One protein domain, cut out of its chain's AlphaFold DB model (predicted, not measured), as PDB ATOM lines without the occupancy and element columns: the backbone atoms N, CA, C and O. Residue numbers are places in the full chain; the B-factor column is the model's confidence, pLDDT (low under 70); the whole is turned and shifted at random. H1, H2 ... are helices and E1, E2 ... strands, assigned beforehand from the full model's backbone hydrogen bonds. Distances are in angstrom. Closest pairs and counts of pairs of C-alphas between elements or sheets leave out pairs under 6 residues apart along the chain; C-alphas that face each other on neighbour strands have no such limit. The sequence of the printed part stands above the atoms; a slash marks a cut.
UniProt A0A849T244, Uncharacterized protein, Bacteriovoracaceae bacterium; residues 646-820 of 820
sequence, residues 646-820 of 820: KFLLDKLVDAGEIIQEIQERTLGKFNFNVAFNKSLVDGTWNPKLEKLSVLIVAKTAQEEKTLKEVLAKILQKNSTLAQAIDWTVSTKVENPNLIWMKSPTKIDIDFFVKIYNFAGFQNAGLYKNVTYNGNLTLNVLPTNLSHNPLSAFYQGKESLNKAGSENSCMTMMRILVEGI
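AT A GLANCE: This is residues 646 to 820 of the 820 residues of an uncharacterized protein of Bacteriovoracaceae bacterium (UniProt A0A849T244). A strongly twisted sheet of four strands has the two long helices H1 and H3 packed over one face; beyond H1, helix H5 packs on the small hairpin E5 and E6 to make a second part. A low-confidence tail with H6 and H7 follows, and its residues 801 to 808 stick out. The printed part has 175 residues, with seven named helices and six named strands in the order H1 E1 H2 E2 H3 H4 E3 E4 H5 E5 E6 H6 H7; the larger sheet runs E3 E2 E1 E4 and is mixed, and the class is mixed, helices and strands. The whole is compact, with a radius of gyration of the C-alphas of 16.4 A and spans of 46 by 41 by 31 A.

IN THESE COORDINATES: The larger sheet holds E3, residues 725 to 730, 16.1 A long; E2, 692 to 697, 15.8 A; E1, 673 to 677; and E4, 738 to 742. H1, residues 646 to 665, runs 27.9 A from C-alpha 646 at (33.436, 45.170, 87.013) to C-alpha 665 at (48.714, 33.634, 66.776). H3, residues 701 to 717, measures 24.8 A, and H5, residues 751 to 764, 19.9 A. E5 is residues 766 to 770 and E6 776 to 780. The shorter helices are H2, 678 to 681; H4, 719 to 724; H6, 789 to 792; and H7, 809 to 818, ending with C-alpha 818 at (55.104, 52.995, 72.221).

HOW THE PARTS SIT: E3 and E2 are parallel, with N 726 and O 692 2.8 A apart, within hydrogen-bond range. E2 and E1 are antiparallel (N 675 and O 695, 2.8 A), as are E1 and E4 (N 676 and O 739, 2.9 A). H1 and H3 are on the same face, H1 over E2 at a height over the sheet of 10.6 A and H3 over E3 at 8.9 A. E2, H3, H4 and E3 form a strand-helix-strand unit, two parallel neighbour strands joined through helices, with a right-handed crossover. H1, the hub, touches H3 with residues 658 to 665 alone, at a steep tilt of 53 degrees; the closest C-alphas, of Ile 662 and Val 710, are 6.5 A apart. H1 only just touches H4, with 3 pairs of C-alphas within 8 A, the closest being Asp 654 and Leu 721 at 6.5 A. H3 and H4 touch only at the corner, and only just, with 3 pairs; their closest C-alphas, of Leu 715 and Ala 722, are 5.1 A apart. H1 touches H5 at a steep tilt of 41 degrees, opposite ways, with the C-alphas of Gly 656 and Phe 751 closest at 5.3 A. The closest C-alphas of H5 and E5, of Gly 760 and Leu 766, are 4.8 A apart; E5 and E6 form an antiparallel hairpin (N 767 and O 779, 2.8 A). H2 only grazes the larger sheet and touches H5, where the C-alphas of Val 681 and Ala 759 are 5.3 A apart. H6 is close to H5 but not clearly touching, at 7.3 A between the C-alphas of Leu 790 and Ala 759, and H7 is near H5. Every O i to N i+4 pair is within hydrogen-bond range in H3, H5 and H7, with 15 of 16 in H1 and 1 of 2 in H4; H2 and H6 are too short for such a pair.

THE WHOLE: The C-alphas farthest apart, of Lys 717 and Gly 804, are 49.1 A apart. The printed part has no cut and ends at residue 820, the chain's last residue. The link from H6 to H7, 16 residues, is long, and residues 801 to 808 in it stand free. The mean pLDDT of the printed part is 75.3; residues 668 to 669, 719 to 724 and 784 to 820 are under 70.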
ATOM      1  N   LYS A 646      32.916  46.492  87.376       90.56
ATOM      2  CA  LYS A 646      33.436  45.170  87.013       90.56
ATOM      3  C   LYS A 646      32.838  44.665  85.696       90.56
ATOM      4  O   LYS A 646      33.585  44.282  84.814       90.56
ATOM      5  N   PHE A 647      31.516  44.738  85.519       90.94
ATOM      6  CA  PHE A 647      30.869  44.275  84.285       90.94
ATOM      7  C   PHE A 647      31.343  45.037  83.039       90.94
ATOM      8  O   PHE A 647      31.486  44.445  81.974       90.94
ATOM      9  N   LEU A 648      31.564  46.351  83.159       92.56
ATOM     10  CA  LEU A 648      32.113  47.151  82.069       92.56
ATOM     11  C   LEU A 648      33.577  46.783  81.794       92.56
ATOM     12  O   LEU A 648      33.936  46.543  80.646       92.56
ATOM     13  N   LEU A 649      34.413  46.778  82.834       91.62
ATOM     14  CA  LEU A 649      35.855  46.571  82.713       91.62
ATOM     15  C   LEU A 649      36.188  45.160  82.233       91.62
ATOM     16  O   LEU A 649      37.012  45.041  81.334       91.62
ATOM     17  N   ASP A 650      35.508  44.130  82.746       87.56
ATOM     18  CA  ASP A 650      35.674  42.742  82.300       87.56
ATOM     19  C   ASP A 650      35.423  42.644  80.786       87.56
ATOM     20  O   ASP A 650      36.275  42.152  80.062       87.56
ATOM     21  N   LYS A 651      34.350  43.258  80.259       88.56
ATOM     22  CA  LYS A 651      34.086  43.285  78.804       88.56
ATOM     23  C   LYS A 651      35.170  43.980  77.978       88.56
ATOM     24  O   LYS A 651      35.366  43.636  76.815       88.56
ATOM     25  N   LEU A 652      35.815  45.008  78.528       91.00
ATOM     26  CA  LEU A 652      36.911  45.699  77.844       91.00
ATOM     27  C   LEU A 652      38.201  44.874  77.885       91.00
ATOM     28  O   LEU A 652      38.951  44.898  76.911       91.00
ATOM     29  N   VAL A 653      38.442  44.149  78.980       88.56
ATOM     30  CA  VAL A 653      39.547  43.190  79.101       88.56
ATOM     31  C   VAL A 653      39.334  42.028  78.134       88.56
ATOM     32  O   VAL A 653      40.201  41.777  77.313       88.56
ATOM     33  N   ASP A 654      38.147  41.422  78.124       85.00
ATOM     34  CA  ASP A 654      37.715  40.388  77.173       85.00
ATOM     35  C   ASP A 654      37.983  40.791  75.712       85.00
ATOM     36  O   ASP A 654      38.490  40.012  74.901       85.00
ATOM     37  N   ALA A 655      37.666  42.043  75.364       87.62
ATOM     38  CA  ALA A 655      37.946  42.592  74.043       87.62
ATOM     39  C   ALA A 655      39.454  42.712  73.770       87.62
ATOM     40  O   ALA A 655      39.905  42.422  72.663       87.62
ATOM     41  N   GLY A 656      40.235  43.150  74.758       88.25
ATOM     42  CA  GLY A 656      41.689  43.243  74.651       88.25
ATOM     43  C   GLY A 656      42.354  41.874  74.505       88.25
ATOM     44  O   GLY A 656      43.256  41.730  73.686       88.25
ATOM     45  N   GLU A 657      41.859  40.865  75.223       85.31
ATOM     46  CA  GLU A 657      42.341  39.481  75.173       85.31
ATOM     47  C   GLU A 657      42.239  38.881  73.771       85.31
ATOM     48  O   GLU A 657      43.217  38.326  73.277       85.31
ATOM     49  N   ILE A 658      41.106  39.065  73.086       86.50
ATOM     50  CA  ILE A 658      40.943  38.583  71.705       86.50
ATOM     51  C   ILE A 658      41.948  39.261  70.766       86.50
ATOM     52  O   ILE A 658      42.541  38.598  69.920       86.50
ATOM     53  N   ILE A 659      42.167  40.575  70.895       86.50
ATOM     54  CA  ILE A 659      43.121  41.283  70.029       86.50
ATOM     55  C   ILE A 659      44.558  40.827  70.297       86.50
ATOM     56  O   ILE A 659      45.312  40.617  69.343       86.50
ATOM     57  N   GLN A 660      44.929  40.667  71.567       85.44
ATOM     58  CA  GLN A 660      46.235  40.138  71.944       85.44
ATOM     59  C   GLN A 660      46.431  38.724  71.379       85.44
ATOM     60  O   GLN A 660      47.436  38.471  70.718       85.44
ATOM     61  N   GLU A 661      45.444  37.836  71.521       84.50
ATOM     62  CA  GLU A 661      45.515  36.469  70.992       84.50
ATOM     63  C   GLU A 661      45.664  36.453  69.457       84.50
ATOM     64  O   GLU A 661      46.398  35.632  68.901       84.50
ATOM     65  N   ILE A 662      45.031  37.389  68.741       85.56
ATOM     66  CA  ILE A 662      45.236  37.557  67.291       85.56
ATOM     67  C   ILE A 662      46.681  37.959  66.989       85.56
ATOM     68  O   ILE A 662      47.291  37.411  66.066       85.56
ATOM     69  N   GLN A 663      47.248  38.901  67.746       83.50
ATOM     70  CA  GLN A 663      48.637  39.325  67.570       83.50
ATOM     71  C   GLN A 663      49.621  38.174  67.846       83.50
ATOM     72  O   GLN A 663      50.555  37.967  67.068       83.50
ATOM     73  N   GLU A 664      49.375  37.379  68.886       80.75
ATOM     74  CA  GLU A 664      50.189  36.217  69.262       80.75
ATOM     75  C   GLU A 664      50.113  35.094  68.220       80.75
ATOM     76  O   GLU A 664      51.144  34.643  67.719       80.75
ATOM     77  N   ARG A 665      48.906  34.689  67.795       81.94
ATOM     78  CA  ARG A 665      48.714  33.634  66.776       81.94
ATOM     79  C   ARG A 665      49.239  34.025  65.400       81.94
ATOM     80  O   ARG A 665      49.544  33.162  64.577       81.94
ATOM     81  N   THR A 666      49.347  35.323  65.130       80.75
ATOM     82  CA  THR A 666      49.978  35.835  63.909       80.75
ATOM     83  C   THR A 666      51.482  36.052  64.070       80.75
ATOM     84  O   THR A 666      52.132  36.474  63.113       80.75
ATOM     85  N   LEU A 667      52.058  35.723  65.235       71.25
ATOM     86  CA  LEU A 667      53.469  35.907  65.590       71.25
ATOM     87  C   LEU A 667      53.948  37.350  65.365       71.25
ATOM     88  O   LEU A 667      55.070  37.574  64.911       71.25
ATOM     89  N   GLY A 668      53.063  38.332  65.561       66.69
ATOM     90  CA  GLY A 668      53.339  39.741  65.272       66.69
ATOM     91  C   GLY A 668      53.627  40.055  63.795       66.69
ATOM     92  O   GLY A 668      54.032  41.171  63.479       66.69
ATOM     93  N   LYS A 669      53.416  39.108  62.864       69.06
ATOM     94  CA  LYS A 669      53.687  39.303  61.426       69.06
ATOM     95  C   LYS A 669      52.813  40.390  60.808       69.06
ATOM     96  O   LYS A 669      53.204  40.993  59.811       69.06
ATOM     97  N   PHE A 670      51.643  40.645  61.392       73.81
ATOM     98  CA  PHE A 670      50.710  41.656  60.918       73.81
ATOM     99  C   PHE A 670      50.602  42.806  61.914       73.81
ATOM    100  O   PHE A 670      50.065  42.666  63.007       73.81
ATOM    101  N   ASN A 671      51.057  43.983  61.486       73.44
ATOM    102  CA  ASN A 671      50.778  45.242  62.170       73.44
ATOM    103  C   ASN A 671      49.438  45.786  61.652       73.44
ATOM    104  O   ASN A 671      49.440  46.576  60.701       73.44
ATOM    105  N   PHE A 672      48.321  45.329  62.218       81.75
ATOM    106  CA  PHE A 672      46.967  45.790  61.882       81.75
ATOM    107  C   PHE A 672      46.552  46.989  62.746       81.75
ATOM    108  O   PHE A 672      47.038  47.143  63.863       81.75
ATOM    109  N   ASN A 673      45.639  47.833  62.254       86.50
ATOM    110  CA  ASN A 673      45.018  48.886  63.073       86.50
ATOM    111  C   ASN A 673      43.708  48.372  63.687       86.50
ATOM    112  O   ASN A 673      43.141  47.388  63.212       86.50
ATOM    113  N   VAL A 674      43.204  49.047  64.717       88.50
ATOM    114  CA  VAL A 674      41.944  48.676  65.378       88.50
ATOM    115  C   VAL A 674      40.979  49.848  65.305       88.50
ATOM    116  O   VAL A 674      41.336  50.981  65.631       88.50
ATOM    117  N   ALA A 675      39.750  49.574  64.877       89.50
ATOM    118  CA  ALA A 675      38.643  50.512  64.901       89.50
ATOM    119  C   ALA A 675      37.515  50.017  65.809       89.50
ATOM    120  O   ALA A 675      37.297  48.818  65.934       89.50
ATOM    121  N   PHE A 676      36.818  50.931  66.474       90.75
ATOM    122  CA  PHE A 676      35.797  50.611  67.473       90.75
ATOM    123  C   PHE A 676      34.756  51.724  67.597       90.75
ATOM    124  O   PHE A 676      34.959  52.836  67.107       90.75
ATOM    125  N   ASN A 677      33.626  51.433  68.246       89.81
ATOM    126  CA  ASN A 677      32.520  52.386  68.365       89.81
ATOM    127  C   ASN A 677      32.952  53.686  69.052       89.81
ATOM    128  O   ASN A 677      33.442  53.681  70.183       89.81
ATOM    129  N   LYS A 678      32.652  54.822  68.413       87.88
ATOM    130  CA  LYS A 678      32.865  56.163  68.974       87.88
ATOM    131  C   LYS A 678      32.193  56.344  70.342       87.88
ATOM    132  O   LYS A 678      32.729  57.026  71.215       87.88
ATOM    133  N   SER A 679      31.055  55.677  70.558       90.25
ATOM    134  CA  SER A 679      30.309  55.709  71.822       90.25
ATOM    135  C   SER A 679      31.120  55.230  73.031       90.25
ATOM    136  O   SER A 679      30.822  55.665  74.145       90.25
ATOM    137  N   LEU A 680      32.147  54.389  72.834       89.94
ATOM    138  CA  LEU A 680      33.054  53.957  73.900       89.94
ATOM    139  C   LEU A 680      33.829  55.146  74.481       89.94
ATOM    140  O   LEU A 680      33.899  55.307  75.696       89.94
ATOM    141  N   VAL A 681      34.378  56.002  73.618       86.00
ATOM    142  CA  VAL A 681      35.180  57.165  74.028       86.00
ATOM    143  C   VAL A 681      34.296  58.314  74.487       86.00
ATOM    144  O   VAL A 681      34.609  59.000  75.460       86.00
ATOM    145  N   ASP A 682      33.162  58.518  73.825       86.69
ATOM    146  CA  ASP A 682      32.230  59.570  74.223       86.69
ATOM    147  C   ASP A 682      31.567  59.287  75.583       86.69
ATOM    148  O   ASP A 682      30.899  60.168  76.128       86.69
ATOM    149  N   GLY A 683      31.758  58.079  76.135       89.50
ATOM    150  CA  GLY A 683      31.168  57.629  77.393       89.50
ATOM    151  C   GLY A 683      29.688  57.293  77.266       89.50
ATOM    152  O   GLY A 683      28.991  57.167  78.264       89.50
ATOM    153  N   THR A 684      29.167  57.178  76.045       92.50
ATOM    154  CA  THR A 684      27.738  56.987  75.768       92.50
ATOM    155  C   THR A 684      27.375  55.547  75.415       92.50
ATOM    156  O   THR A 684      26.237  55.310  75.011       92.50
ATOM    157  N   TRP A 685      28.321  54.613  75.519       92.88
ATOM    158  CA  TRP A 685      28.099  53.180  75.332       92.88
ATOM    159  C   TRP A 685      27.482  52.551  76.589       92.88
ATOM    160  O   TRP A 685      27.973  52.765  77.699       92.88
ATOM    161  N   ASN A 686      26.414  51.765  76.417       93.94
ATOM    162  CA  ASN A 686      25.840  50.946  77.486       93.94
ATOM    163  C   ASN A 686      26.057  49.452  77.171       93.94
ATOM    164  O   ASN A 686      25.370  48.919  76.294       93.94
ATOM    165  N   PRO A 687      26.927  48.743  77.918       91.69
ATOM    166  CA  PRO A 687      27.290  47.351  77.640       91.69
ATOM    167  C   PRO A 687      26.155  46.332  77.846       91.69
ATOM    168  O   PRO A 687      26.351  45.146  77.581       91.69
ATOM    169  N   LYS A 688      24.992  46.751  78.371       92.25
ATOM    170  CA  LYS A 688      23.788  45.909  78.490       92.25
ATOM    171  C   LYS A 688      22.810  46.071  77.328       92.25
ATOM    172  O   LYS A 688      21.943  45.220  77.168       92.25
ATOM    173  N   LEU A 689      22.910  47.162  76.572       90.81
ATOM    174  CA  LEU A 689      22.006  47.463  75.460       90.81
ATOM    175  C   LEU A 689      22.663  47.229  74.102       90.81
ATOM    176  O   LEU A 689      21.992  46.843  73.152       90.81
ATOM    177  N   GLU A 690      23.967  47.475  74.011       89.75
ATOM    178  CA  GLU A 690      24.700  47.513  72.750       89.75
ATOM    179  C   GLU A 690      25.959  46.648  72.847       89.75
ATOM    180  O   GLU A 690      26.689  46.703  73.845       89.75
ATOM    181  N   LYS A 691      26.255  45.889  71.787       89.31
ATOM    182  CA  LYS A 691      27.562  45.241  71.639       89.31
ATOM    183  C   LYS A 691      28.625  46.293  71.327       89.31
ATOM    184  O   LYS A 691      28.352  47.286  70.654       89.31
ATOM    185  N   LEU A 692      29.844  46.064  71.804       89.75
ATOM    186  CA  LEU A 692      31.004  46.803  71.316       89.75
ATOM    187  C   LEU A 692      31.310  46.285  69.907       89.75
ATOM    188  O   LEU A 692      31.547  45.090  69.775       89.75
ATOM    189  N   SER A 693      31.299  47.129  68.874       91.50
ATOM    190  CA  SER A 693      31.826  46.708  67.569       91.50
ATOM    191  C   SER A 693      33.315  47.009  67.499       91.50
ATOM    192  O   SER A 693      33.751  48.109  67.852       91.50
ATOM    193  N   VAL A 694      34.081  46.017  67.057       91.69
ATOM    194  CA  VAL A 694      35.527  46.089  66.861       91.69
ATOM    195  C   VAL A 694      35.849  45.609  65.452       91.69
ATOM    196  O   VAL A 694      35.495  44.505  65.044       91.69
ATOM    197  N   LEU A 695      36.538  46.460  64.704       92.38
ATOM    198  CA  LEU A 695      37.016  46.200  63.358       92.38
ATOM    199  C   LEU A 695      38.544  46.132  63.367       92.38
ATOM    200  O   LEU A 695      39.224  47.105  63.690       92.38
ATOM    201  N   ILE A 696      39.081  44.992  62.951       91.62
ATOM    202  CA  ILE A 696      40.505  44.815  62.685       91.62
ATOM    203  C   ILE A 696      40.776  45.284  61.259       91.62
ATOM    204  O   ILE A 696      40.262  44.720  60.290       91.62
ATOM    205  N   VAL A 697      41.577  46.336  61.137       89.88
ATOM    206  CA  VAL A 697      41.888  46.972  59.860       89.88
ATOM    207  C   VAL A 697      43.166  46.358  59.296       89.88
ATOM    208  O   VAL A 697      44.278  46.696  59.715       89.88
ATOM    209  N   ALA A 698      42.990  45.439  58.352       89.75
ATOM    210  CA  ALA A 698      44.076  44.802  57.614       89.75
ATOM    211  C   ALA A 698      44.682  45.772  56.585       89.75
ATOM    212  O   ALA A 698      43.982  46.627  56.044       89.75
ATOM    213  N   LYS A 699      45.975  45.640  56.266       87.31
ATOM    214  CA  LYS A 699      46.627  46.486  55.248       87.31
ATOM    215  C   LYS A 699      46.459  45.944  53.837       87.31
ATOM    216  O   LYS A 699      46.516  46.709  52.879       87.31
ATOM    217  N   THR A 700      46.273  44.633  53.695       89.19
ATOM    218  CA  THR A 700      46.112  43.970  52.395       89.19
ATOM    219  C   THR A 700      44.976  42.949  52.425       89.19
ATOM    220  O   THR A 700      44.595  42.456  53.484       89.19
ATOM    221  N   ALA A 701      44.458  42.579  51.251       90.50
ATOM    222  CA  ALA A 701      43.427  41.544  51.136       90.50
ATOM    223  C   ALA A 701      43.906  40.166  51.640       90.50
ATOM    224  O   ALA A 701      43.122  39.386  52.178       90.50
ATOM    225  N   GLN A 702      45.204  39.874  51.501       88.44
ATOM    226  CA  GLN A 702      45.793  38.629  51.995       88.44
ATOM    227  C   GLN A 702      45.858  38.602  53.530       88.44
ATOM    228  O   GLN A 702      45.560  37.577  54.150       88.44
ATOM    229  N   GLU A 703      46.211  39.734  54.144       89.12
ATOM    230  CA  GLU A 703      46.148  39.901  55.598       89.12
ATOM    231  C   GLU A 703      44.711  39.777  56.098       89.12
ATOM    232  O   GLU A 703      44.465  39.055  57.059       89.12
ATOM    233  N   GLU A 704      43.756  40.417  55.416       92.38
ATOM    234  CA  GLU A 704      42.334  40.355  55.760       92.38
ATOM    235  C   GLU A 704      41.837  38.907  55.804       92.38
ATOM    236  O   GLU A 704      41.215  38.501  56.785       92.38
ATOM    237  N   LYS A 705      42.157  38.103  54.783       92.56
ATOM    238  CA  LYS A 705      41.805  36.679  54.748       92.56
ATOM    239  C   LYS A 705      42.400  35.918  55.938       92.56
ATOM    240  O   LYS A 705      41.678  35.212  56.636       92.56
ATOM    241  N   THR A 706      43.695  36.101  56.191       89.50
ATOM    242  CA  THR A 706      44.410  35.397  57.269       89.50
ATOM    243  C   THR A 706      43.861  35.772  58.648       89.50
ATOM    244  O   THR A 706      43.599  34.906  59.479       89.50
ATOM    245  N   LEU A 707      43.625  37.063  58.889       90.88
ATOM    246  CA  LEU A 707      43.077  37.568  60.147       90.88
ATOM    247  C   LEU A 707      41.633  37.104  60.371       90.88
ATOM    248  O   LEU A 707      41.282  36.790  61.505       90.88
ATOM    249  N   LYS A 708      40.811  36.986  59.316       93.62
ATOM    250  CA  LYS A 708      39.468  36.380  59.413       93.62
ATOM    251  C   LYS A 708      39.532  34.925  59.864       93.62
ATOM    252  O   LYS A 708      38.756  34.529  60.728       93.62
ATOM    253  N   GLU A 709      40.450  34.138  59.304       90.75
ATOM    254  CA  GLU A 709      40.635  32.731  59.682       90.75
ATOM    255  C   GLU A 709      41.105  32.591  61.138       90.75
ATOM    256  O   GLU A 709      40.575  31.761  61.879       90.75
ATOM    257  N   VAL A 710      42.060  33.422  61.573       89.31
ATOM    258  CA  VAL A 710      42.542  33.446  62.966       89.31
ATOM    259  C   VAL A 710      41.421  33.847  63.923       89.31
ATOM    260  O   VAL A 710      41.161  33.130  64.887       89.31
ATOM    261  N   LEU A 711      40.716  34.944  63.635       89.81
ATOM    262  CA  LEU A 711      39.594  35.416  64.443       89.81
ATOM    263  C   LEU A 711      38.504  34.343  64.557       89.81
ATOM    264  O   LEU A 711      38.032  34.075  65.656       89.81
ATOM    265  N   ALA A 712      38.132  33.681  63.457       89.00
ATOM    266  CA  ALA A 712      37.117  32.629  63.481       89.00
ATOM    267  C   ALA A 712      37.492  31.474  64.426       89.00
ATOM    268  O   ALA A 712      36.639  31.010  65.182       89.00
ATOM    269  N   LYS A 713      38.764  31.050  64.438       86.88
ATOM    270  CA  LYS A 713      39.258  30.011  65.361       86.88
ATOM    271  C   LYS A 713      39.179  30.451  66.823       86.88
ATOM    272  O   LYS A 713      38.732  29.680  67.667       86.88
ATOM    273  N   ILE A 714      39.573  31.691  67.115       84.56
ATOM    274  CA  ILE A 714      39.508  32.258  68.471       84.56
ATOM    275  C   ILE A 714      38.054  32.319  68.957       84.56
ATOM    276  O   ILE A 714      37.740  31.857  70.052       84.56
ATOM    277  N   LEU A 715      37.146  32.836  68.125       84.56
ATOM    278  CA  LEU A 715      35.731  32.982  68.476       84.56
ATOM    279  C   LEU A 715      35.015  31.633  68.644       84.56
ATOM    280  O   LEU A 715      34.103  31.535  69.463       84.56
ATOM    281  N   GLN A 716      35.424  30.594  67.909       82.56
ATOM    282  CA  GLN A 716      34.917  29.230  68.106       82.56
ATOM    283  C   GLN A 716      35.304  28.660  69.474       82.56
ATOM    284  O   GLN A 716      34.487  27.993  70.104       82.56
ATOM    285  N   LYS A 717      36.528  28.934  69.939       74.25
ATOM    286  CA  LYS A 717      37.030  28.472  71.240       74.25
ATOM    287  C   LYS A 717      36.406  29.242  72.406       74.25
ATOM    288  O   LYS A 717      36.097  28.662  73.438       74.25
ATOM    289  N   ASN A 718      36.167  30.535  72.206       70.50
ATOM    290  CA  ASN A 718      35.694  31.453  73.232       70.50
ATOM    291  C   ASN A 718      34.243  31.894  72.975       70.50
ATOM    292  O   ASN A 718      33.960  33.082  72.798       70.50
ATOM    293  N   SER A 719      33.301  30.942  72.962       59.09
ATOM    294  CA  SER A 719      31.902  31.193  72.569       59.09
ATOM    295  C   SER A 719      31.202  32.271  73.405       59.09
ATOM    296  O   SER A 719      30.341  32.987  72.896       59.09
ATOM    297  N   THR A 720      31.575  32.416  74.679       63.62
ATOM    298  CA  THR A 720      31.016  33.429  75.590       63.62
ATOM    299  C   THR A 720      31.540  34.834  75.267       63.62
ATOM    300  O   THR A 720      30.762  35.790  75.236       63.62
ATOM    301  N   LEU A 721      32.835  34.960  74.940       60.78
ATOM    302  CA  LEU A 721      33.471  36.226  74.542       60.78
ATOM    303  C   LEU A 721      33.005  36.667  73.144       60.78
ATOM    304  O   LEU A 721      32.744  37.848  72.906       60.78
ATOM    305  N   ALA A 722      32.792  35.702  72.243       60.56
ATOM    306  CA  ALA A 722      32.289  35.929  70.892       60.56
ATOM    307  C   ALA A 722      30.868  36.518  70.846       60.56
ATOM    308  O   ALA A 722      30.498  37.184  69.881       60.56
ATOM    309  N   GLN A 723      30.054  36.305  71.884       67.19
ATOM    310  CA  GLN A 723      28.686  36.826  71.928       67.19
ATOM    311  C   GLN A 723      28.608  38.291  72.382       67.19
ATOM    312  O   GLN A 723      27.647  38.980  72.028       67.19
ATOM    313  N   ALA A 724      29.602  38.782  73.129       67.38
ATOM    314  CA  ALA A 724      29.581  40.105  73.758       67.38
ATOM    315  C   ALA A 724      30.034  41.257  72.840       67.38
ATOM    316  O   ALA A 724      29.696  42.414  73.110       67.38
ATOM    317  N   ILE A 725      30.784  40.947  71.784       84.00
ATOM    318  CA  ILE A 725      31.468  41.909  70.913       84.00
ATOM    319  C   ILE A 725      31.143  41.559  69.457       84.00
ATOM    320  O   ILE A 725      31.034  40.390  69.095       84.00
ATOM    321  N   ASP A 726      30.943  42.580  68.634       89.12
ATOM    322  CA  ASP A 726      30.713  42.456  67.199       89.12
ATOM    323  C   ASP A 726      32.043  42.623  66.452       89.12
ATOM    324  O   ASP A 726      32.559  43.732  66.306       89.12
ATOM    325  N   TRP A 727      32.637  41.498  66.055       90.00
ATOM    326  CA  TRP A 727      33.966  41.452  65.455       90.00
ATOM    327  C   TRP A 727      33.908  41.442  63.934       90.00
ATOM    328  O   TRP A 727      33.247  40.604  63.322       90.00
ATOM    329  N   THR A 728      34.695  42.312  63.311       91.12
ATOM    330  CA  THR A 728      34.871  42.341  61.857       91.12
ATOM    331  C   THR A 728      36.342  42.503  61.488       91.12
ATOM    332  O   THR A 728      37.149  43.015  62.261       91.12
ATOM    333  N   VAL A 729      36.703  42.060  60.285       92.06
ATOM    334  CA  VAL A 729      38.029  42.280  59.693       92.06
ATOM    335  C   VAL A 729      37.813  42.816  58.286       92.06
ATOM    336  O   VAL A 729      37.064  42.214  57.513       92.06
ATOM    337  N   SER A 730      38.447  43.935  57.955       92.25
ATOM    338  CA  SER A 730      38.332  44.581  56.644       92.25
ATOM    339  C   SER A 730      39.588  45.384  56.331       92.25
ATOM    340  O   SER A 730      40.281  45.850  57.231       92.25
ATOM    341  N   THR A 731      39.861  45.598  55.052       87.88
ATOM    342  CA  THR A 731      40.864  46.562  54.576       87.88
ATOM    343  C   THR A 731      40.394  48.022  54.632       87.88
ATOM    344  O   THR A 731      41.199  48.933  54.442       87.88
ATOM    345  N   LYS A 732      39.103  48.279  54.898       86.44
ATOM    346  CA  LYS A 732      38.510  49.628  54.939       86.44
ATOM    347  C   LYS A 732      37.647  49.852  56.179       86.44
ATOM    348  O   LYS A 732      36.947  48.950  56.633       86.44
ATOM    349  N   VAL A 733      37.640  51.094  56.665       84.50
ATOM    350  CA  VAL A 733      36.733  51.573  57.720       84.50
ATOM    351  C   VAL A 733      35.601  52.364  57.062       84.50
ATOM    352  O   VAL A 733      35.748  53.550  56.790       84.50
ATOM    353  N   GLU A 734      34.488  51.697  56.749       80.81
ATOM    354  CA  GLU A 734      33.355  52.323  56.036       80.81
ATOM    355  C   GLU A 734      32.281  52.887  56.979       80.81
ATOM    356  O   GLU A 734      31.522  53.777  56.600       80.81
ATOM    357  N   ASN A 735      32.220  52.406  58.224       81.25
ATOM    358  CA  ASN A 735      31.231  52.851  59.202       81.25
ATOM    359  C   ASN A 735      31.671  54.178  59.861       81.25
ATOM    360  O   ASN A 735      32.651  54.175  60.610       81.25
ATOM    361  N   PRO A 736      30.937  55.294  59.673       79.12
ATOM    362  CA  PRO A 736      31.304  56.603  60.225       79.12
ATOM    363  C   PRO A 736      31.181  56.689  61.756       79.12
ATOM    364  O   PRO A 736      31.664  57.649  62.358       79.12
ATOM    365  N   ASN A 737      30.538  55.706  62.396       83.69
ATOM    366  CA  ASN A 737      30.457  55.596  63.853       83.69
ATOM    367  C   ASN A 737      31.644  54.833  64.460       83.69
ATOM    368  O   ASN A 737      31.732  54.737  65.688       83.69
ATOM    369  N   LEU A 738      32.544  54.296  63.630       84.38
ATOM    370  CA  LEU A 738      33.806  53.726  64.078       84.38
ATOM    371  C   LEU A 738      34.901  54.789  64.056       84.38
ATOM    372  O   LEU A 738      35.043  55.561  63.111       84.38
ATOM    373  N   ILE A 739      35.705  54.783  65.106       83.19
ATOM    374  CA  ILE A 739      36.962  55.518  65.191       83.19
ATOM    375  C   ILE A 739      38.090  54.504  65.136       83.19
ATOM    376  O   ILE A 739      37.973  53.434  65.726       83.19
ATOM    377  N   TRP A 740      39.164  54.812  64.416       80.06
ATOM    378  CA  TRP A 740      40.301  53.907  64.281       80.06
ATOM    379  C   TRP A 740      41.560  54.509  64.884       80.06
ATOM    380  O   TRP A 740      41.750  55.725  64.882       80.06
ATOM    381  N   MET A 741      42.422  53.642  65.402       77.88
ATOM    382  CA  MET A 741      43.740  54.004  65.896       77.88
ATOM    383  C   MET A 741      44.780  53.000  65.419       77.88
ATOM    384  O   MET A 741      44.487  51.821  65.206       77.88
ATOM    385  N   LYS A 742      46.012  53.479  65.251       77.31
ATOM    386  CA  LYS A 742      47.151  52.603  65.003       77.31
ATOM    387  C   LYS A 742      47.385  51.742  66.242       77.31
ATOM    388  O   LYS A 742      47.483  52.281  67.344       77.31
ATOM    389  N   SER A 743      47.464  50.429  66.058       72.12
ATOM    390  CA  SER A 743      47.762  49.523  67.165       72.12
ATOM    391  C   SER A 743      49.221  49.663  67.605       72.12
ATOM    392  O   SER A 743      50.088  49.901  66.752       72.12
ATOM    393  N   PRO A 744      49.509  49.507  68.908       70.38
ATOM    394  CA  PRO A 744      50.875  49.404  69.406       70.38
ATOM    395  C   PRO A 744      51.571  48.157  68.854       70.38
ATOM    396  O   PRO A 744      50.927  47.200  68.419       70.38
ATOM    397  N   THR A 745      52.903  48.157  68.911       71.88
ATOM    398  CA  THR A 745      53.721  47.000  68.510       71.88
ATOM    399  C   THR A 745      53.439  45.776  69.387       71.88
ATOM    400  O   THR A 745      53.452  44.663  68.877       71.88
ATOM    401  N   LYS A 746      53.127  45.975  70.677       76.56
ATOM    402  CA  LYS A 746      52.625  44.945  71.602       76.56
ATOM    403  C   LYS A 746      51.277  45.403  72.163       76.56
ATOM    404  O   LYS A 746      51.185  46.495  72.720       76.56
ATOM    405  N   ILE A 747      50.234  44.600  71.987       79.19
ATOM    406  CA  ILE A 747      48.890  44.858  72.510       79.19
ATOM    407  C   ILE A 747      48.723  44.030  73.782       79.19
ATOM    408  O   ILE A 747      48.811  42.809  73.731       79.19
ATOM    409  N   ASP A 748      48.474  44.691  74.912       81.56
ATOM    410  CA  ASP A 748      48.148  44.011  76.167       81.56
ATOM    411  C   ASP A 748      46.631  43.915  76.395       81.56
ATOM    412  O   ASP A 748      45.862  44.740  75.892       81.56
ATOM    413  N   ILE A 749      46.208  42.956  77.224       85.75
ATOM    414  CA  ILE A 749      44.800  42.701  77.575       85.75
ATOM    415  C   ILE A 749      44.011  43.931  78.067       85.75
ATOM    416  O   ILE A 749      42.791  43.959  77.941       85.75
ATOM    417  N   ASP A 750      44.657  44.976  78.600       87.75
ATOM    418  CA  ASP A 750      43.973  46.200  79.038       87.75
ATOM    419  C   ASP A 750      43.879  47.264  77.925       87.75
ATOM    420  O   ASP A 750      43.552  48.416  78.217       87.75
ATOM    421  N   PHE A 751      44.151  46.937  76.656       87.06
ATOM    422  CA  PHE A 751      44.152  47.890  75.537       87.06
ATOM    423  C   PHE A 751      42.900  48.784  75.501       87.06
ATOM    424  O   PHE A 751      43.001  50.014  75.567       87.06
ATOM    425  N   PHE A 752      41.701  48.191  75.499       88.19
ATOM    426  CA  PHE A 752      40.452  48.960  75.507       88.19
ATOM    427  C   PHE A 752      40.167  49.651  76.842       88.19
ATOM    428  O   PHE A 752      39.561  50.723  76.856       88.19
ATOM    429  N   VAL A 753      40.648  49.098  77.960       90.31
ATOM    430  CA  VAL A 753      40.579  49.771  79.265       90.31
ATOM    431  C   VAL A 753      41.419  51.046  79.244       90.31
ATOM    432  O   VAL A 753      40.961  52.069  79.741       90.31
ATOM    433  N   LYS A 754      42.626  51.030  78.661       86.12
ATOM    434  CA  LYS A 754      43.488  52.219  78.536       86.12
ATOM    435  C   LYS A 754      42.814  53.303  77.694       86.12
ATOM    436  O   LYS A 754      42.809  54.460  78.110       86.12
ATOM    437  N   ILE A 755      42.191  52.926  76.575       85.88
ATOM    438  CA  ILE A 755      41.426  53.842  75.711       85.88
ATOM    439  C   ILE A 755      40.260  54.466  76.483       85.88
ATOM    440  O   ILE A 755      40.138  55.690  76.540       85.88
ATOM    441  N   TYR A 756      39.425  53.628  77.100       88.75
ATOM    442  CA  TYR A 756      38.266  54.078  77.866       88.75
ATOM    443  C   TYR A 756      38.677  54.954  79.054       88.75
ATOM    444  O   TYR A 756      38.076  56.000  79.286       88.75
ATOM    445  N   ASN A 757      39.731  54.567  79.773       86.25
ATOM    446  CA  ASN A 757      40.281  55.326  80.886       86.25
ATOM    447  C   ASN A 757      40.757  56.709  80.448       86.25
ATOM    448  O   ASN A 757      40.385  57.700  81.057       86.25
ATOM    449  N   PHE A 758      41.566  56.795  79.392       79.38
ATOM    450  CA  PHE A 758      42.098  58.075  78.932       79.38
ATOM    451  C   PHE A 758      40.974  59.024  78.492       79.38
ATOM    452  O   PHE A 758      40.919  60.176  78.929       79.38
ATOM    453  N   ALA A 759      40.025  58.510  77.704       81.38
ATOM    454  CA  ALA A 759      38.838  59.247  77.286       81.38
ATOM    455  C   ALA A 759      37.977  59.699  78.477       81.38
ATOM    456  O   ALA A 759      37.638  60.878  78.606       81.38
ATOM    457  N   GLY A 760      37.643  58.769  79.374       85.56
ATOM    458  CA  GLY A 760      36.856  59.031  80.574       85.56
ATOM    459  C   GLY A 760      37.531  60.034  81.507       85.56
ATOM    460  O   GLY A 760      36.865  60.918  82.058       85.56
ATOM    461  N   PHE A 761      38.854  59.949  81.638       79.81
ATOM    462  CA  PHE A 761      39.631  60.816  82.507       79.81
ATOM    463  C   PHE A 761      39.578  62.264  82.036       79.81
ATOM    464  O   PHE A 761      39.279  63.163  82.819       79.81
ATOM    465  N   GLN A 762      39.749  62.496  80.739       76.81
ATOM    466  CA  GLN A 762      39.651  63.838  80.170       76.81
ATOM    467  C   GLN A 762      38.213  64.380  80.180       76.81
ATOM    468  O   GLN A 762      38.004  65.564  80.434       76.81
ATOM    469  N   ASN A 763      37.217  63.514  79.967       77.00
ATOM    470  CA  ASN A 763      35.810  63.911  79.858       77.00
ATOM    471  C   ASN A 763      35.116  64.187  81.196       77.00
ATOM    472  O   ASN A 763      34.200  65.014  81.262       77.00
ATOM    473  N   ALA A 764      35.476  63.443  82.238       80.06
ATOM    474  CA  ALA A 764      34.790  63.485  83.528       80.06
ATOM    475  C   ALA A 764      35.722  63.382  84.738       80.06
ATOM    476  O   ALA A 764      35.245  63.496  85.868       80.06
ATOM    477  N   GLY A 765      37.024  63.184  84.534       81.00
ATOM    478  CA  GLY A 765      37.936  62.800  85.606       81.00
ATOM    479  C   GLY A 765      37.796  61.329  85.997       81.00
ATOM    480  O   GLY A 765      38.234  60.950  87.076       81.00
ATOM    481  N   LEU A 766      37.179  60.492  85.157       86.69
ATOM    482  CA  LEU A 766      37.061  59.060  85.410       86.69
ATOM    483  C   LEU A 766      38.424  58.380  85.240       86.69
ATOM    484  O   LEU A 766      38.959  58.366  84.142       86.69
ATOM    485  N   TYR A 767      38.967  57.805  86.304       85.62
ATOM    486  CA  TYR A 767      40.312  57.246  86.316       85.62
ATOM    487  C   TYR A 767      40.312  55.785  86.759       85.62
ATOM    488  O   TYR A 767      39.680  55.437  87.756       85.62
ATOM    489  N   LYS A 768      41.043  54.930  86.048       87.06
ATOM    490  CA  LYS A 768      41.231  53.520  86.375       87.06
ATOM    491  C   LYS A 768      42.176  53.394  87.555       87.06
ATOM    492  O   LYS A 768      43.222  54.030  87.592       87.06
ATOM    493  N   ASN A 769      41.839  52.538  88.499       84.81
ATOM    494  CA  ASN A 769      42.736  52.172  89.574       84.81
ATOM    495  C   ASN A 769      42.982  50.667  89.562       84.81
ATOM    496  O   ASN A 769      42.137  49.899  89.098       84.81
ATOM    497  N   VAL A 770      44.137  50.263  90.074       82.81
ATOM    498  CA  VAL A 770      44.498  48.860  90.257       82.81
ATOM    499  C   VAL A 770      44.471  48.579  91.750       82.81
ATOM    500  O   VAL A 770      45.171  49.212  92.536       82.81
ATOM    501  N   THR A 771      43.615  47.650  92.155       79.00
ATOM    502  CA  THR A 771      43.567  47.190  93.547       79.00
ATOM    503  C   THR A 771      44.769  46.304  93.865       79.00
ATOM    504  O   THR A 771      45.409  45.756  92.971       79.00
ATOM    505  N   TYR A 772      45.014  46.057  95.152       72.81
ATOM    506  CA  TYR A 772      46.081  45.159  95.610       72.81
ATOM    507  C   TYR A 772      45.976  43.707  95.092       72.81
ATOM    508  O   TYR A 772      46.936  42.958  95.206       72.81
ATOM    509  N   ASN A 773      44.820  43.298  94.552       73.88
ATOM    510  CA  ASN A 773      44.618  41.987  93.922       73.88
ATOM    511  C   ASN A 773      44.699  42.059  92.387       73.88
ATOM    512  O   ASN A 773      44.207  41.170  91.703       73.88
ATOM    513  N   GLY A 774      45.192  43.159  91.819       77.69
ATOM    514  CA  GLY A 774      45.233  43.366  90.371       77.69
ATOM    515  C   GLY A 774      43.871  43.650  89.722       77.69
ATOM    516  O   GLY A 774      43.823  43.916  88.525       77.69
ATOM    517  N   ASN A 775      42.760  43.657  90.472       83.50
ATOM    518  CA  ASN A 775      41.456  44.026  89.911       83.50
ATOM    519  C   ASN A 775      41.430  45.502  89.522       83.50
ATOM    520  O   ASN A 775      41.897  46.355  90.283       83.50
ATOM    521  N   LEU A 776      40.804  45.789  88.384       86.44
ATOM    522  CA  LEU A 776      40.561  47.142  87.913       86.44
ATOM    523  C   LEU A 776      39.310  47.724  88.581       86.44
ATOM    524  O   LEU A 776      38.259  47.084  88.646       86.44
ATOM    525  N   THR A 777      39.412  48.960  89.046       88.75
ATOM    526  CA  THR A 777      38.285  49.763  89.532       88.75
ATOM    527  C   THR A 777      38.310  51.140  88.884       88.75
ATOM    528  O   THR A 777      39.251  51.490  88.172       88.75
ATOM    529  N   LEU A 778      37.254  51.925  89.087       89.69
ATOM    530  CA  LEU A 778      37.172  53.292  88.593       89.69
ATOM    531  C   LEU A 778      36.989  54.250  89.762       89.69
ATOM    532  O   LEU A 778      36.233  53.976  90.685       89.69
ATOM    533  N   ASN A 779      37.662  55.388  89.681       86.81
ATOM    534  CA  ASN A 779      37.561  56.498  90.610       86.81
ATOM    535  C   ASN A 779      37.187  57.769  89.851       86.81
ATOM    536  O   ASN A 779      37.438  57.897  88.654       86.81
ATOM    537  N   VAL A 780      36.612  58.731  90.562       85.19
ATOM    538  CA  VAL A 780      36.281  60.046  90.007       85.19
ATOM    539  C   VAL A 780      37.239  61.053  90.600       85.19
ATOM    540  O   VAL A 780      37.201  61.329  91.798       85.19
ATOM    541  N   LEU A 781      38.109  61.597  89.764       80.12
ATOM    542  CA  LEU A 781      39.042  62.637  90.149       80.12
ATOM    543  C   LEU A 781      38.436  64.008  89.797       80.12
ATOM    544  O   LEU A 781      37.800  64.163  88.749       80.12
ATOM    545  N   PRO A 782      38.593  65.025  90.658       77.06
ATOM    546  CA  PRO A 782      38.098  66.360  90.367       77.06
ATOM    547  C   PRO A 782      38.911  66.945  89.211       77.06
ATOM    548  O   PRO A 782      40.115  67.128  89.334       77.06
ATOM    549  N   THR A 783      38.254  67.248  88.096       74.31
ATOM    550  CA  THR A 783      38.890  67.868  86.927       74.31
ATOM    551  C   THR A 783      38.302  69.246  86.676       74.31
ATOM    552  O   THR A 783      37.105  69.459  86.869       74.31
ATOM    553  N   ASN A 784      39.147  70.180  86.242       66.38
ATOM    554  CA  ASN A 784      38.712  71.503  85.791       66.38
ATOM    555  C   ASN A 784      38.484  71.573  84.272       66.38
ATOM    556  O   ASN A 784      37.997  72.593  83.783       66.38
ATOM    557  N   LEU A 785      38.839  70.520  83.526       63.78
ATOM    558  CA  LEU A 785      38.670  70.459  82.076       63.78
ATOM    559  C   LEU A 785      37.325  69.828  81.699       63.78
ATOM    560  O   LEU A 785      36.812  68.956  82.398       63.78
ATOM    561  N   SER A 786      36.757  70.279  80.581       57.94
ATOM    562  CA  SER A 786      35.430  69.872  80.100       57.94
ATOM    563  C   SER A 786      35.406  69.468  78.619       57.94
ATOM    564  O   SER A 786      34.329  69.354  78.037       57.94
ATOM    565  N   HIS A 787      36.565  69.301  77.971       55.81
ATOM    566  CA  HIS A 787      36.667  68.998  76.536       55.81
ATOM    567  C   HIS A 787      37.380  67.667  76.283       55.81
ATOM    568  O   HIS A 787      38.378  67.374  76.935       55.81
ATOM    569  N   ASN A 788      36.876  66.900  75.305       56.00
ATOM    570  CA  ASN A 788      37.471  65.652  74.819       56.00
ATOM    571  C   ASN A 788      38.512  65.956  73.721       56.00
ATOM    572  O   ASN A 788      38.108  66.201  72.578       56.00
ATOM    573  N   PRO A 789      39.829  65.949  73.984       51.38
ATOM    574  CA  PRO A 789      40.825  66.241  72.955       51.38
ATOM    575  C   PRO A 789      40.939  65.121  71.913       51.38
ATOM    576  O   PRO A 789      41.393  65.384  70.801       51.38
ATOM    577  N   LEU A 790      40.459  63.902  72.199       53.53
ATOM    578  CA  LEU A 790      40.443  62.839  71.195       53.53
ATOM    579  C   LEU A 790      39.505  63.151  70.021       53.53
ATOM    580  O   LEU A 790      39.701  62.604  68.940       53.53
ATOM    581  N   SER A 791      38.560  64.090  70.180       50.59
ATOM    582  CA  SER A 791      37.725  64.580  69.073       50.59
ATOM    583  C   SER A 791      38.535  65.075  67.863       50.59
ATOM    584  O   SER A 791      38.064  64.944  66.733       50.59
ATOM    585  N   ALA A 792      39.768  65.554  68.081       46.94
ATOM    586  CA  ALA A 792      40.694  65.993  67.036       46.94
ATOM    587  C   ALA A 792      41.427  64.842  66.313       46.94
ATOM    588  O   ALA A 792      41.906  65.030  65.199       46.94
ATOM    589  N   PHE A 793      41.496  63.646  66.905       50.19
ATOM    590  CA  PHE A 793      42.206  62.491  66.339       50.19
ATOM    591  C   PHE A 793      41.341  61.658  65.370       50.19
ATOM    592  O   PHE A 793      41.853  60.782  64.678       50.19
ATOM    593  N   TYR A 794      40.034  61.928  65.277       56.31
ATOM    594  CA  TYR A 794      39.053  60.966  64.751       56.31
ATOM    595  C   TYR A 794      38.786  60.923  63.250       56.31
ATOM    596  O   TYR A 794      37.833  60.262  62.847       56.31
ATOM    597  N   GLN A 795      39.584  61.563  62.394       47.34
ATOM    598  CA  GLN A 795      39.255  61.575  60.958       47.34
ATOM    599  C   GLN A 795      40.411  61.394  59.980       47.34
ATOM    600  O   GLN A 795      40.215  61.680  58.806       47.34
ATOM    601  N   GLY A 796      41.594  60.928  60.399       40.72
ATOM    602  CA  GLY A 796      42.681  60.628  59.449       40.72
ATOM    603  C   GLY A 796      43.002  61.760  58.455       40.72
ATOM    604  O   GLY A 796      43.531  61.498  57.381       40.72
ATOM    605  N   LYS A 797      42.646  63.010  58.782       35.75
ATOM    606  CA  LYS A 797      42.970  64.196  57.997       35.75
ATOM    607  C   LYS A 797      44.205  64.830  58.606       35.75
ATOM    608  O   LYS A 797      44.293  64.970  59.823       35.75
ATOM    609  N   GLU A 798      45.106  65.271  57.739       34.06
ATOM    610  CA  GLU A 798      46.317  66.060  58.003       34.06
ATOM    611  C   GLU A 798      46.050  67.432  58.676       34.06
ATOM    612  O   GLU A 798      46.804  68.386  58.503       34.06
ATOM    613  N   SER A 799      44.975  67.597  59.450       31.48
ATOM    614  CA  SER A 799      44.600  68.866  60.083       31.48
ATOM    615  C   SER A 799      45.278  69.114  61.439       31.48
ATOM    616  O   SER A 799      44.725  69.824  62.273       31.48
ATOM    617  N   LEU A 800      46.475  68.562  61.659       35.44
ATOM    618  CA  LEU A 800      47.310  68.779  62.853       35.44
ATOM    619  C   LEU A 800      48.485  69.744  62.582       35.44
ATOM    620  O   LEU A 800      49.544  69.585  63.165       35.44
ATOM    621  N   ASN A 801      48.297  70.719  61.682       30.92
ATOM    622  CA  ASN A 801      49.280  71.779  61.387       30.92
ATOM    623  C   ASN A 801      48.801  73.186  61.812       30.92
ATOM    624  O   ASN A 801      49.298  74.194  61.307       30.92
ATOM    625  N   LYS A 802      47.761  73.299  62.650       29.52
ATOM    626  CA  LYS A 802      47.148  74.602  62.989       29.52
ATOM    627  C   LYS A 802      46.747  74.784  64.454       29.52
ATOM    628  O   LYS A 802      46.112  75.790  64.768       29.52
ATOM    629  N   ALA A 803      47.136  73.894  65.366       29.78
ATOM    630  CA  ALA A 803      46.902  74.097  66.795       29.78
ATOM    631  C   ALA A 803      48.249  74.172  67.519       29.78
ATOM    632  O   ALA A 803      48.858  73.155  67.818       29.78
ATOM    633  N   GLY A 804      48.708  75.390  67.827       29.81
ATOM    634  CA  GLY A 804      50.010  75.699  68.442       29.81
ATOM    635  C   GLY A 804      50.272  75.156  69.861       29.81
ATOM    636  O   GLY A 804      50.983  75.793  70.630       29.81
ATOM    637  N   SER A 805      49.719  73.998  70.228       34.72
ATOM    638  CA  SER A 805      50.062  73.195  71.412       34.72
ATOM    639  C   SER A 805      50.569  71.781  71.051       34.72
ATOM    640  O   SER A 805      50.632  70.896  71.906       34.72
ATOM    641  N   GLU A 806      50.971  71.590  69.789       35.25
ATOM    642  CA  GLU A 806      51.226  70.330  69.062       35.25
ATOM    643  C   GLU A 806      52.235  69.324  69.670       35.25
ATOM    644  O   GLU A 806      52.290  68.188  69.206       35.25
ATOM    645  N   ASN A 807      52.954  69.628  70.756       37.22
ATOM    646  CA  ASN A 807      53.946  68.696  71.319       37.22
ATOM    647  C   ASN A 807      53.461  67.788  72.462       37.22
ATOM    648  O   ASN A 807      54.124  66.789  72.721       37.22
ATOM    649  N   SER A 808      52.340  68.050  73.148       38.34
ATOM    650  CA  SER A 808      51.943  67.197  74.292       38.34
ATOM    651  C   SER A 808      51.035  66.028  73.904       38.34
ATOM    652  O   SER A 808      51.173  64.942  74.453       38.34
ATOM    653  N   CYS A 809      50.136  66.212  72.932       36.69
ATOM    654  CA  CYS A 809      49.098  65.226  72.615       36.69
ATOM    655  C   CYS A 809      49.605  64.088  71.706       36.69
ATOM    656  O   CYS A 809      49.295  62.922  71.951       36.69
ATOM    657  N   MET A 810      50.446  64.401  70.706       35.91
ATOM    658  CA  MET A 810      51.126  63.377  69.896       35.91
ATOM    659  C   MET A 810      52.181  62.623  70.707       35.91
ATOM    660  O   MET A 810      52.252  61.403  70.609       35.91
ATOM    661  N   THR A 811      52.931  63.316  71.565       39.19
ATOM    662  CA  THR A 811      53.858  62.682  72.515       39.19
ATOM    663  C   THR A 811      53.105  61.806  73.519       39.19
ATOM    664  O   THR A 811      53.539  60.692  73.766       39.19
ATOM    665  N   MET A 812      51.923  62.210  74.005       44.00
ATOM    666  CA  MET A 812      51.084  61.386  74.892       44.00
ATOM    667  C   MET A 812      50.605  60.092  74.245       44.00
ATOM    668  O   MET A 812      50.738  59.041  74.857       44.00
ATOM    669  N   MET A 813      50.044  60.133  73.030       42.66
ATOM    670  CA  MET A 813      49.548  58.908  72.391       42.66
ATOM    671  C   MET A 813      50.709  58.022  71.932       42.66
ATOM    672  O   MET A 813      50.643  56.810  72.077       42.66
ATOM    673  N   ARG A 814      51.808  58.623  71.461       40.00
ATOM    674  CA  ARG A 814      53.024  57.903  71.083       40.00
ATOM    675  C   ARG A 814      53.725  57.281  72.296       40.00
ATOM    676  O   ARG A 814      54.193  56.166  72.183       40.00
ATOM    677  N   ILE A 815      53.699  57.903  73.474       42.28
ATOM    678  CA  ILE A 815      54.203  57.309  74.728       42.28
ATOM    679  C   ILE A 815      53.213  56.291  75.324       42.28
ATOM    680  O   ILE A 815      53.642  55.273  75.848       42.28
ATOM    681  N   LEU A 816      51.896  56.485  75.207       41.66
ATOM    682  CA  LEU A 816      50.894  55.503  75.668       41.66
ATOM    683  C   LEU A 816      50.843  54.231  74.804       41.66
ATOM    684  O   LEU A 816      50.403  53.190  75.289       41.66
ATOM    685  N   VAL A 817      51.243  54.335  73.532       40.06
ATOM    686  CA  VAL A 817      51.225  53.254  72.531       40.06
ATOM    687  C   VAL A 817      52.632  52.677  72.282       40.06
ATOM    688  O   VAL A 817      52.740  51.508  71.937       40.06
ATOM    689  N   GLU A 818      53.712  53.448  72.450       35.66
ATOM    690  CA  GLU A 818      55.104  52.995  72.221       35.66
ATOM    691  C   GLU A 818      55.971  52.978  73.504       35.66
ATOM    692  O   GLU A 818      57.076  52.443  73.471       35.66
ATOM    693  N   GLY A 819      55.512  53.564  74.619       33.41
ATOM    694  CA  GLY A 819      56.246  53.699  75.893       33.41
ATOM    695  C   GLY A 819      55.733  52.829  77.051       33.41
ATOM    696  O   GLY A 819      56.209  52.981  78.176       33.41
ATOM    697  N   ILE A 820      54.790  51.926  76.775       33.38
ATOM    698  CA  ILE A 820      54.434  50.752  77.592       33.38
ATOM    699  C   ILE A 820      54.760  49.535  76.732       33.38
ATOM    700  O   ILE A 820      55.296  48.551  77.283       33.38
TER     701      ILE A 820